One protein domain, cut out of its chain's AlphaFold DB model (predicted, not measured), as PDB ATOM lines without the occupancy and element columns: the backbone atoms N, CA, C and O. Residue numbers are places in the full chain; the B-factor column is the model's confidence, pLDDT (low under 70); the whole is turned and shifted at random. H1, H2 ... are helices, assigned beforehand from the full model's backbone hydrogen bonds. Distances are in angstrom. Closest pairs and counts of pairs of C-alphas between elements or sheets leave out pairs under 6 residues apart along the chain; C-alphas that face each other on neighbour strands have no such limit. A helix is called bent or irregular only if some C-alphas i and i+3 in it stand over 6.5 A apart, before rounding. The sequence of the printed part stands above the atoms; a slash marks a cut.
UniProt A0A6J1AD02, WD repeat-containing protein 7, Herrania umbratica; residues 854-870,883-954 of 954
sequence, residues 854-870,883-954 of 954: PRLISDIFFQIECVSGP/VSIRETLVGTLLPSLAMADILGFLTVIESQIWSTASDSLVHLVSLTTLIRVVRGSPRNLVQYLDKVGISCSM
ATOM      1  N   PRO A 854     175.089 161.016 248.261       82.12
ATOM      2  CA  PRO A 854     174.770 161.038 246.830       82.12
ATOM      3  C   PRO A 854     175.674 161.979 246.021       82.12
ATOM      4  O   PRO A 854     176.014 161.682 244.876       82.12
ATOM      5  N   ARG A 855     176.104 163.101 246.619       84.12
ATOM      6  CA  ARG A 855     177.049 164.033 245.982       84.12
ATOM      7  C   ARG A 855     178.424 163.392 245.851       84.12
ATOM      8  O   ARG A 855     178.983 163.400 244.765       84.12
ATOM      9  N   LEU A 856     178.892 162.734 246.911       84.19
ATOM     10  CA  LEU A 856     180.159 162.007 246.914       84.19
ATOM     11  C   LEU A 856     180.194 160.893 245.856       84.19
ATOM     12  O   LEU A 856     181.184 160.740 245.150       84.19
ATOM     13  N   ILE A 857     179.103 160.132 245.711       83.06
ATOM     14  CA  ILE A 857     178.967 159.104 244.667       83.06
ATOM     15  C   ILE A 857     179.071 159.740 243.273       83.06
ATOM     16  O   ILE A 857     179.770 159.209 242.410       83.06
ATOM     17  N   SER A 858     178.408 160.880 243.054       81.69
ATOM     18  CA  SER A 858     178.493 161.614 241.786       81.69
ATOM     19  C   SER A 858     179.913 162.114 241.506       81.69
ATOM     20  O   SER A 858     180.383 161.993 240.375       81.69
ATOM     21  N   ASP A 859     180.608 162.627 242.521       83.06
ATOM     22  CA  ASP A 859     181.988 163.103 242.401       83.06
ATOM     23  C   ASP A 859     182.953 161.946 242.079       83.06
ATOM     24  O   ASP A 859     183.814 162.089 241.211       83.06
ATOM     25  N   ILE A 860     182.767 160.765 242.684       82.25
ATOM     26  CA  ILE A 860     183.555 159.554 242.376       82.25
ATOM     27  C   ILE A 860     183.346 159.115 240.922       82.25
ATOM     28  O   ILE A 860     184.319 158.816 240.228       82.25
ATOM     29  N   PHE A 861     182.101 159.088 240.432       80.31
ATOM     30  CA  PHE A 861     181.830 158.757 239.028       80.31
ATOM     31  C   PHE A 861     182.480 159.757 238.068       80.31
ATOM     32  O   PHE A 861     183.115 159.339 237.097       80.31
ATOM     33  N   PHE A 862     182.405 161.054 238.379       79.81
ATOM     34  CA  PHE A 862     183.065 162.102 237.602       79.81
ATOM     35  C   PHE A 862     184.592 161.927 237.577       79.81
ATOM     36  O   PHE A 862     185.216 162.053 236.522       79.81
ATOM     37  N   GLN A 863     185.210 161.573 238.707       75.75
ATOM     38  CA  GLN A 863     186.650 161.315 238.767       75.75
ATOM     39  C   GLN A 863     187.068 160.071 237.968       75.75
ATOM     40  O   GLN A 863     188.075 160.115 237.261       75.75
ATOM     41  N   ILE A 864     186.288 158.984 238.012       74.50
ATOM     42  CA  ILE A 864     186.550 157.770 237.216       74.50
ATOM     43  C   ILE A 864     186.520 158.081 235.713       74.50
ATOM     44  O   ILE A 864     187.341 157.555 234.954       74.50
ATOM     45  N   GLU A 865     185.604 158.948 235.280       73.25
ATOM     46  CA  GLU A 865     185.487 159.378 233.888       73.25
ATOM     47  C   GLU A 865     186.648 160.297 233.468       73.25
ATOM     48  O   GLU A 865     187.263 160.071 232.424       73.25
ATOM     49  N   CYS A 866     187.033 161.259 234.316       67.38
ATOM     50  CA  CYS A 866     188.152 162.171 234.054       67.38
ATOM     51  C   CYS A 866     189.504 161.453 233.925       67.38
ATOM     52  O   CYS A 866     190.316 161.823 233.078       67.38
ATOM     53  N   VAL A 867     189.744 160.411 234.727       62.00
ATOM     54  CA  VAL A 867     190.988 159.616 234.687       62.00
ATOM     55  C   VAL A 867     191.030 158.669 233.475       62.00
ATOM     56  O   VAL A 867     192.108 158.285 233.031       62.00
ATOM     57  N   SER A 868     189.876 158.313 232.899       56.00
ATOM     58  CA  SER A 868     189.767 157.335 231.800       56.00
ATOM     59  C   SER A 868     189.676 157.965 230.399       56.00
ATOM     60  O   SER A 868     189.600 157.241 229.405       56.00
ATOM     61  N   GLY A 869     189.663 159.297 230.292       52.75
ATOM     62  CA  GLY A 869     189.532 160.001 229.015       52.75
ATOM     63  C   GLY A 869     190.770 159.868 228.103       52.75
ATOM     64  O   GLY A 869     191.901 159.818 228.591       52.75
ATOM     65  N   PRO A 870     190.610 159.907 226.762       43.19
ATOM     66  CA  PRO A 870     191.706 159.751 225.790       43.19
ATOM     67  C   PRO A 870     192.806 160.830 225.878       43.19
ATOM     68  O   PRO A 870     193.864 160.686 225.269       43.19
ATOM     69  N   VAL A 883     195.885 153.459 238.895       65.00
ATOM     70  CA  VAL A 883     195.101 152.219 238.823       65.00
ATOM     71  C   VAL A 883     194.750 151.715 240.221       65.00
ATOM     72  O   VAL A 883     193.589 151.391 240.443       65.00
ATOM     73  N   SER A 884     195.679 151.741 241.184       68.44
ATOM     74  CA  SER A 884     195.439 151.222 242.543       68.44
ATOM     75  C   SER A 884     194.346 151.997 243.285       68.44
ATOM     76  O   SER A 884     193.437 151.402 243.860       68.44
ATOM     77  N   ILE A 885     194.370 153.332 243.211       75.62
ATOM     78  CA  ILE A 885     193.336 154.179 243.817       75.62
ATOM     79  C   ILE A 885     191.985 154.020 243.118       75.62
ATOM     80  O   ILE A 885     190.936 154.024 243.752       75.62
ATOM     81  N   ARG A 886     191.984 153.837 241.796       75.75
ATOM     82  CA  ARG A 886     190.755 153.577 241.049       75.75
ATOM     83  C   ARG A 886     190.172 152.215 241.418       75.75
ATOM     84  O   ARG A 886     188.956 152.099 241.564       75.75
ATOM     85  N   GLU A 887     191.016 151.203 241.577       77.50
ATOM     86  CA  GLU A 887     190.620 149.875 242.037       77.50
ATOM     87  C   GLU A 887     190.039 149.914 243.448       77.50
ATOM     88  O   GLU A 887     189.014 149.276 243.677       77.50
ATOM     89  N   THR A 888     190.600 150.699 244.373       79.81
ATOM     90  CA  THR A 888     190.006 150.861 245.708       79.81
ATOM     91  C   THR A 888     188.714 151.677 245.666       79.81
ATOM     92  O   THR A 888     187.700 151.242 246.209       79.81
ATOM     93  N   LEU A 889     188.648 152.782 244.922       82.12
ATOM     94  CA  LEU A 889     187.408 153.554 244.770       82.12
ATOM     95  C   LEU A 889     186.255 152.712 244.200       82.12
ATOM     96  O   LEU A 889     185.152 152.716 244.745       82.12
ATOM     97  N   VAL A 890     186.508 151.960 243.126       80.94
ATOM     98  CA  VAL A 890     185.500 151.123 242.451       80.94
ATOM     99  C   VAL A 890     185.231 149.821 243.206       80.94
ATOM    100  O   VAL A 890     184.100 149.325 243.225       80.94
ATOM    101  N   GLY A 891     186.275 149.223 243.772       77.25
ATOM    102  CA  GLY A 891     186.254 147.888 244.353       77.25
ATOM    103  C   GLY A 891     185.806 147.852 245.808       77.25
ATOM    104  O   GLY A 891     185.087 146.922 246.174       77.25
ATOM    105  N   THR A 892     186.186 148.847 246.617       81.50
ATOM    106  CA  THR A 892     185.913 148.876 248.063       81.50
ATOM    107  C   THR A 892     184.978 150.017 248.454       81.50
ATOM    108  O   THR A 892     183.949 149.759 249.078       81.50
ATOM    109  N   LEU A 893     185.252 151.258 248.039       85.00
ATOM    110  CA  LEU A 893     184.505 152.418 248.539       85.00
ATOM    111  C   LEU A 893     183.097 152.565 247.946       85.00
ATOM    112  O   LEU A 893     182.122 152.703 248.688       85.00
ATOM    113  N   LEU A 894     182.972 152.543 246.619       85.00
ATOM    114  CA  LEU A 894     181.697 152.753 245.931       85.00
ATOM    115  C   LEU A 894     180.633 151.702 246.315       85.00
ATOM    116  O   LEU A 894     179.492 152.095 246.567       85.00
ATOM    117  N   PRO A 895     180.962 150.397 246.457       85.19
ATOM    118  CA  PRO A 895     180.032 149.416 247.015       85.19
ATOM    119  C   PRO A 895     179.579 149.743 248.443       85.19
ATOM    120  O   PRO A 895     178.387 149.632 248.728       85.19
ATOM    121  N   SER A 896     180.484 150.168 249.330       83.88
ATOM    122  CA  SER A 896     180.136 150.509 250.718       83.88
ATOM    123  C   SER A 896     179.242 151.749 250.809       83.88
ATOM    124  O   SER A 896     178.277 151.754 251.574       83.88
ATOM    125  N   LEU A 897     179.492 152.773 249.985       84.81
ATOM    126  CA  LEU A 897     178.624 153.954 249.875       84.81
ATOM    127  C   LEU A 897     177.229 153.589 249.356       84.81
ATOM    128  O   LEU A 897     176.223 154.022 249.919       84.81
ATOM    129  N   ALA A 898     177.163 152.748 248.320       81.81
ATOM    130  CA  ALA A 898     175.902 152.283 247.753       81.81
ATOM    131  C   ALA A 898     175.096 151.421 248.738       81.81
ATOM    132  O   ALA A 898     173.873 151.509 248.777       81.81
ATOM    133  N   MET A 899     175.764 150.612 249.565       80.69
ATOM    134  CA  MET A 899     175.119 149.849 250.641       80.69
ATOM    135  C   MET A 899     174.586 150.755 251.761       80.69
ATOM    136  O   MET A 899     173.553 150.453 252.360       80.69
ATOM    137  N   ALA A 900     175.258 151.877 252.034       81.31
ATOM    138  CA  ALA A 900     174.861 152.819 253.074       81.31
ATOM    139  C   ALA A 900     173.642 153.674 252.690       81.31
ATOM    140  O   ALA A 900     172.783 153.905 253.551       81.31
ATOM    141  N   ASP A 901     173.548 154.091 251.421       82.06
ATOM    142  CA  ASP A 901     172.407 154.810 250.841       82.06
ATOM    143  C   ASP A 901     172.051 154.288 249.433       82.06
ATOM    144  O   ASP A 901     172.420 154.854 248.400       82.06
ATOM    145  N   ILE A 902     171.287 153.192 249.405       80.12
ATOM    146  CA  ILE A 902     170.844 152.526 248.168       80.12
ATOM    147  C   ILE A 902     169.979 153.463 247.310       80.12
ATOM    148  O   ILE A 902     170.077 153.442 246.083       80.12
ATOM    149  N   LEU A 903     169.132 154.289 247.936       77.69
ATOM    150  CA  LEU A 903     168.219 155.177 247.215       77.69
ATOM    151  C   LEU A 903     168.994 156.313 246.543       77.69
ATOM    152  O   LEU A 903     168.814 156.544 245.347       77.69
ATOM    153  N   GLY A 904     169.892 156.965 247.286       79.12
ATOM    154  CA  GLY A 904     170.792 157.975 246.738       79.12
ATOM    155  C   GLY A 904     171.610 157.438 245.567       79.12
ATOM    156  O   GLY A 904     171.644 158.049 244.501       79.12
ATOM    157  N   PHE A 905     172.174 156.237 245.706       82.38
ATOM    158  CA  PHE A 905     172.937 155.589 244.644       82.38
ATOM    159  C   PHE A 905     172.120 155.336 243.364       82.38
ATOM    160  O   PHE A 905     172.579 155.677 242.273       82.38
ATOM    161  N   LEU A 906     170.898 154.798 243.472       79.56
ATOM    162  CA  LEU A 906     170.032 154.556 242.308       79.56
ATOM    163  C   LEU A 906     169.648 155.858 241.591       79.56
ATOM    164  O   LEU A 906     169.665 155.897 240.363       79.56
ATOM    165  N   THR A 907     169.371 156.932 242.340       80.81
ATOM    166  CA  THR A 907     169.058 158.243 241.742       80.81
ATOM    167  C   THR A 907     170.251 158.859 241.008       80.81
ATOM    168  O   THR A 907     170.083 159.456 239.945       80.81
ATOM    169  N   VAL A 908     171.469 158.676 241.530       82.00
ATOM    170  CA  VAL A 908     172.699 159.141 240.873       82.00
ATOM    171  C   VAL A 908     172.979 158.322 239.615       82.00
ATOM    172  O   VAL A 908     173.293 158.908 238.585       82.00
ATOM    173  N   ILE A 909     172.804 156.994 239.657       79.62
ATOM    174  CA  ILE A 909     172.922 156.134 238.469       79.62
ATOM    175  C   ILE A 909     171.941 156.571 237.385       79.62
ATOM    176  O   ILE A 909     172.350 156.735 236.241       79.62
ATOM    177  N   GLU A 910     170.666 156.770 237.728       77.25
ATOM    178  CA  GLU A 910     169.657 157.200 236.760       77.25
ATOM    179  C   GLU A 910     170.074 158.520 236.102       77.25
ATOM    180  O   GLU A 910     170.113 158.609 234.879       77.25
ATOM    181  N   SER A 911     170.499 159.511 236.893       76.50
ATOM    182  CA  SER A 911     170.984 160.791 236.368       76.50
ATOM    183  C   SER A 911     172.232 160.654 235.487       76.50
ATOM    184  O   SER A 911     172.325 161.340 234.471       76.50
ATOM    185  N   GLN A 912     173.191 159.806 235.868       71.50
ATOM    186  CA  GLN A 912     174.488 159.682 235.192       71.50
ATOM    187  C   GLN A 912     174.408 158.853 233.901       71.50
ATOM    188  O   GLN A 912     175.064 159.191 232.912       71.50
ATOM    189  N   ILE A 913     173.554 157.819 233.863       68.31
ATOM    190  CA  ILE A 913     173.318 156.981 232.674       68.31
ATOM    191  C   ILE A 913     172.751 157.805 231.513       68.31
ATOM    192  O   ILE A 913     173.110 157.564 230.366       68.31
ATOM    193  N   TRP A 914     171.890 158.786 231.792       67.62
ATOM    194  CA  TRP A 914     171.319 159.648 230.752       67.62
ATOM    195  C   TRP A 914     172.269 160.758 230.283       67.62
ATOM    196  O   TRP A 914     172.038 161.344 229.226       67.62
ATOM    197  N   SER A 915     173.319 161.060 231.052       67.62
ATOM    198  CA  SER A 915     174.255 162.155 230.768       67.62
ATOM    199  C   SER A 915     175.588 161.723 230.147       67.62
ATOM    200  O   SER A 915     176.318 162.579 229.651       67.62
ATOM    201  N   THR A 916     175.908 160.425 230.157       69.06
ATOM    202  CA  THR A 916     177.193 159.871 229.690       69.06
ATOM    203  C   THR A 916     177.025 159.066 228.393       69.06
ATOM    204  O   THR A 916     175.936 158.595 228.068       69.06
ATOM    205  N   ALA A 917     178.086 158.968 227.583       69.31
ATOM    206  CA  ALA A 917     178.056 158.195 226.337       69.31
ATOM    207  C   ALA A 917     177.989 156.685 226.628       69.31
ATOM    208  O   ALA A 917     178.572 156.232 227.608       69.31
ATOM    209  N   SER A 918     177.368 155.895 225.741       65.19
ATOM    210  CA  SER A 918     177.171 154.442 225.925       65.19
ATOM    211  C   SER A 918     178.456 153.651 226.193       65.19
ATOM    212  O   SER A 918     178.412 152.615 226.852       65.19
ATOM    213  N   ASP A 919     179.592 154.153 225.707       64.56
ATOM    214  CA  ASP A 919     180.911 153.527 225.850       64.56
ATOM    215  C   ASP A 919     181.645 153.985 227.130       64.56
ATOM    216  O   ASP A 919     182.810 153.646 227.344       64.56
ATOM    217  N   SER A 920     180.985 154.769 227.993       70.75
ATOM    218  CA  SER A 920     181.561 155.259 229.245       70.75
ATOM    219  C   SER A 920     181.722 154.132 230.265       70.75
ATOM    220  O   SER A 920     180.826 153.320 230.522       70.75
ATOM    221  N   LEU A 921     182.882 154.127 230.919       70.81
ATOM    222  CA  LEU A 921     183.261 153.168 231.956       70.81
ATOM    223  C   LEU A 921     182.353 153.259 233.198       70.81
ATOM    224  O   LEU A 921     182.264 152.306 233.975       70.81
ATOM    225  N   VAL A 922     181.628 154.375 233.340       76.31
ATOM    226  CA  VAL A 922     180.597 154.604 234.357       76.31
ATOM    227  C   VAL A 922     179.525 153.514 234.298       76.31
ATOM    228  O   VAL A 922     179.223 152.929 235.332       76.31
ATOM    229  N   HIS A 923     179.035 153.134 233.111       75.19
ATOM    230  CA  HIS A 923     178.009 152.091 232.978       75.19
ATOM    231  C   HIS A 923     178.479 150.728 233.511       75.19
ATOM    232  O   HIS A 923     177.749 150.046 234.236       75.19
ATOM    233  N   LEU A 924     179.723 150.340 233.201       77.31
ATOM    234  CA  LEU A 924     180.314 149.084 233.669       77.31
ATOM    235  C   LEU A 924     180.535 149.095 235.191       77.31
ATOM    236  O   LEU A 924     180.249 148.112 235.880       77.31
ATOM    237  N   VAL A 925     181.019 150.213 235.735       78.75
ATOM    238  CA  VAL A 925     181.219 150.386 237.180       78.75
ATOM    239  C   VAL A 925     179.880 150.376 237.919       78.75
ATOM    240  O   VAL A 925     179.742 149.657 238.908       78.75
ATOM    241  N   SER A 926     178.862 151.083 237.426       79.62
ATOM    242  CA  SER A 926     177.510 151.077 237.995       79.62
ATOM    243  C   SER A 926     176.896 149.674 237.996       79.62
ATOM    244  O   SER A 926     176.336 149.247 239.003       79.62
ATOM    245  N   LEU A 927     177.054 148.906 236.912       78.88
ATOM    246  CA  LEU A 927     176.543 147.534 236.839       78.88
ATOM    247  C   LEU A 927     177.275 146.597 237.812       78.88
ATOM    248  O   LEU A 927     176.645 145.841 238.551       78.88
ATOM    249  N   THR A 928     178.608 146.645 237.842       79.19
ATOM    250  CA  THR A 928     179.414 145.794 238.736       79.19
ATOM    251  C   THR A 928     179.176 146.110 240.212       79.19
ATOM    252  O   THR A 928     179.120 145.193 241.034       79.19
ATOM    253  N   THR A 929     178.985 147.379 240.566       79.81
ATOM    254  CA  THR A 929     178.621 147.786 241.931       79.81
ATOM    255  C   THR A 929     177.198 147.378 242.287       79.81
ATOM    256  O   THR A 929     177.009 146.783 243.344       79.81
ATOM    257  N   LEU A 930     176.220 147.543 241.391       79.56
ATOM    258  CA  LEU A 930     174.848 147.071 241.610       79.56
ATOM    259  C   LEU A 930     174.802 145.551 241.837       79.56
ATOM    260  O   LEU A 930     174.153 145.088 242.773       79.56
ATOM    261  N   ILE A 931     175.569 144.766 241.071       78.00
ATOM    262  CA  ILE A 931     175.706 143.315 241.287       78.00
ATOM    263  C   ILE A 931     176.268 143.002 242.685       78.00
ATOM    264  O   ILE A 931     175.808 142.060 243.337       78.00
ATOM    265  N   ARG A 932     177.260 143.764 243.167       78.38
ATOM    266  CA  ARG A 932     177.826 143.586 244.517       78.38
ATOM    267  C   ARG A 932     176.817 143.944 245.611       78.38
ATOM    268  O   ARG A 932     176.667 143.169 246.551       78.38
ATOM    269  N   VAL A 933     176.079 145.043 245.457       75.25
ATOM    270  CA  VAL A 933     175.040 145.481 246.408       75.25
ATOM    271  C   VAL A 933     173.906 144.448 246.492       75.25
ATOM    272  O   VAL A 933     173.508 144.053 247.589       75.25
ATOM    273  N   VAL A 934     173.446 143.924 245.347       74.69
ATOM    274  CA  VAL A 934     172.422 142.863 245.274       74.69
ATOM    275  C   VAL A 934     172.872 141.587 245.990       74.69
ATOM    276  O   VAL A 934     172.068 140.941 246.662       74.69
ATOM    277  N   ARG A 935     174.157 141.222 245.879       75.62
ATOM    278  CA  ARG A 935     174.729 140.069 246.593       75.62
ATOM    279  C   ARG A 935     174.884 140.318 248.097       75.62
ATOM    280  O   ARG A 935     174.713 139.377 248.865       75.62
ATOM    281  N   GLY A 936     175.199 141.549 248.506       68.38
ATOM    282  CA  GLY A 936     175.458 141.918 249.901       68.38
ATOM    283  C   GLY A 936     174.203 142.107 250.760       68.38
ATOM    284  O   GLY A 936     174.185 141.684 251.912       68.38
ATOM    285  N   SER A 937     173.131 142.703 250.225       66.50
ATOM    286  CA  SER A 937     171.880 142.922 250.978       66.50
ATOM    287  C   SER A 937     170.616 142.730 250.122       66.50
ATOM    288  O   SER A 937     169.844 143.667 249.901       66.50
ATOM    289  N   PRO A 938     170.309 141.492 249.687       62.06
ATOM    290  CA  PRO A 938     169.199 141.238 248.767       62.06
ATOM    291  C   PRO A 938     167.851 141.742 249.307       62.06
ATOM    292  O   PRO A 938     167.045 142.266 248.547       62.06
ATOM    293  N   ARG A 939     167.622 141.667 250.628       61.91
ATOM    294  CA  ARG A 939     166.355 142.052 251.279       61.91
ATOM    295  C   ARG A 939     166.055 143.554 251.247       61.91
ATOM    296  O   ARG A 939     164.885 143.913 251.150       61.91
ATOM    297  N   ASN A 940     167.078 144.407 251.308       59.72
ATOM    298  CA  ASN A 940     166.894 145.861 251.287       59.72
ATOM    299  C   ASN A 940     166.564 146.362 249.876       59.72
ATOM    300  O   ASN A 940     165.885 147.371 249.742       59.72
ATOM    301  N   LEU A 941     166.982 145.631 248.837       58.88
ATOM    302  CA  LEU A 941     166.761 145.986 247.432       58.88
ATOM    303  C   LEU A 941     165.389 145.548 246.896       58.88
ATOM    304  O   LEU A 941     164.826 146.230 246.040       58.88
ATOM    305  N   VAL A 942     164.809 144.461 247.430       57.53
ATOM    306  CA  VAL A 942     163.472 143.969 247.021       57.53
ATOM    307  C   VAL A 942     162.392 145.047 247.179       57.53
ATOM    308  O   VAL A 942     161.542 145.191 246.309       57.53
ATOM    309  N   GLN A 943     162.455 145.861 248.239       57.62
ATOM    310  CA  GLN A 943     161.469 146.924 248.489       57.62
ATOM    311  C   GLN A 943     161.512 148.071 247.462       57.62
ATOM    312  O   GLN A 943     160.552 148.837 247.365       57.62
ATOM    313  N   TYR A 944     162.609 148.201 246.710       57.72
ATOM    314  CA  TYR A 944     162.807 149.265 245.723       57.72
ATOM    315  C   TYR A 944     162.676 148.772 244.281       57.72
ATOM    316  O   TYR A 944     162.215 149.542 243.443       57.72
ATOM    317  N   LEU A 945     162.975 147.498 244.001       54.91
ATOM    318  CA  LEU A 945     162.675 146.872 242.703       54.91
ATOM    319  C   LEU A 945     161.166 146.831 242.409       54.91
ATOM    320  O   LEU A 945     160.775 146.911 241.253       54.91
ATOM    321  N   ASP A 946     160.321 146.797 243.444       48.62
ATOM    322  CA  ASP A 946     158.862 146.928 243.292       48.62
ATOM    323  C   ASP A 946     158.401 148.375 243.007       48.62
ATOM    324  O   ASP A 946     157.293 148.584 242.512       48.62
ATOM    325  N   LYS A 947     159.219 149.393 243.321       48.50
ATOM    326  CA  LYS A 947     158.891 150.819 243.099       48.50
ATOM    327  C   LYS A 947     159.484 151.378 241.813       48.50
ATOM    328  O   LYS A 947     158.845 152.198 241.157       48.50
ATOM    329  N   VAL A 948     160.690 150.951 241.454       44.88
ATOM    330  CA  VAL A 948     161.303 151.253 240.165       44.88
ATOM    331  C   VAL A 948     160.848 150.159 239.215       44.88
ATOM    332  O   VAL A 948     161.520 149.148 239.041       44.88
ATOM    333  N   GLY A 949     159.673 150.348 238.616       39.50
ATOM    334  CA  GLY A 949     159.288 149.611 237.421       39.50
ATOM    335  C   GLY A 949     160.276 149.934 236.306       39.50
ATOM    336  O   GLY A 949     159.994 150.765 235.448       39.50
ATOM    337  N   ILE A 950     161.448 149.296 236.334       37.50
ATOM    338  CA  ILE A 950     162.332 149.188 235.186       37.50
ATOM    339  C   ILE A 950     161.536 148.354 234.195       37.50
ATOM    340  O   ILE A 950     161.459 147.130 234.290       37.50
ATOM    341  N   SER A 951     160.864 149.039 233.275       33.66
ATOM    342  CA  SER A 951     160.429 148.439 232.031       33.66
ATOM    343  C   SER A 951     161.669 147.825 231.390       33.66
ATOM    344  O   SER A 951     162.505 148.536 230.835       33.66
ATOM    345  N   CYS A 952     161.816 146.509 231.530       30.94
ATOM    346  CA  CYS A 952     162.751 145.720 230.751       30.94
ATOM    347  C   CYS A 952     162.467 145.966 229.265       30.94
ATOM    348  O   CYS A 952     161.564 145.365 228.686       30.94
ATOM    349  N   SER A 953     163.244 146.855 228.662       30.91
ATOM    350  CA  SER A 953     163.536 146.854 227.236       30.91
ATOM    351  C   SER A 953     164.990 147.292 227.046       30.91
ATOM    352  O   SER A 953     165.269 148.428 226.663       30.91
ATOM    353  N   MET A 954     165.904 146.381 227.376       28.23
ATOM    354  CA  MET A 954     167.150 146.194 226.635       28.23
ATOM    355  C   MET A 954     167.135 144.788 226.059       28.23
ATOM    356  O   MET A 954     166.714 143.872 226.807       28.23
TER     357      MET A 954
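Overview. This is residues 854 to 870 and 883 to 954 of the 954 residues of the protein "WD repeat-containing protein 7" of Herrania umbratica (UniProt A0A6J1AD02). Four helices pack together as two crossed pairs, H1 beside H2 and H3 beside H4, with the partners in each pair running opposite ways. The short H5 sits at one end of this group, and a tail, residues 949 to 954, sticks out. The printed part has 89 residues with five named helices, H1 to H5 along the chain, and no named strand: all helix. It is compact, with a radius of gyration of the C-alphas of 13.0 A and spans of 39 by 27 by 21 A.

Arrangement. H2, residues 883 to 900, touches H1, residues 854 to 868, opposite ways at a shallow tilt of 21 degrees; their closest C-alphas, Ile 857 and Leu 894, are 7.0 A apart. H2 touches H4, residues 921 to 936, at a steep tilt of 49 degrees, closest at C-alphas Pro 895 and Thr 929, 5.5 A. H3, residues 902 to 913, forms a helical hairpin with H4, closest at C-alphas Ile 913 and His 923, 6.8 A. H1 touches H3 with residues 854 to 858 alone, closest at C-alphas Pro 854 and Gly 904, 5.0 A. H5, residues 938 to 945, is close to H4 but not clearly touching, and apart from H1 and H2. Every O i to N i+4 pair is within hydrogen-bond range in H1, H3 and H4, against 11 of 14 in H2 and 2 of 4 in H5.

Along the chain. H2 is 24.8 A long and only just irregular, with C-alphas 891 and 894 6.9 A apart. H4 measures 22.6 A, H1 21.6 A, H3 16.3 A and H5 10.5 A. H1 begins at C-alpha 854 (174.770, 161.038, 246.830); H5 ends at C-alpha 945 (162.675, 146.872, 242.703).

Size, cuts and confidence. The C-alphas farthest apart, Pro 870 and Arg 939, are 40.1 A apart. Residues 871 to 882 are not printed, a gap of 15.4 A between C-alphas 870 and 883. Of the links printed whole, none is long. Mean pLDDT of the printed part is 70.5; residues 866 to 870, 883 to 884, 913 to 919 and 936 to 954 are under 70.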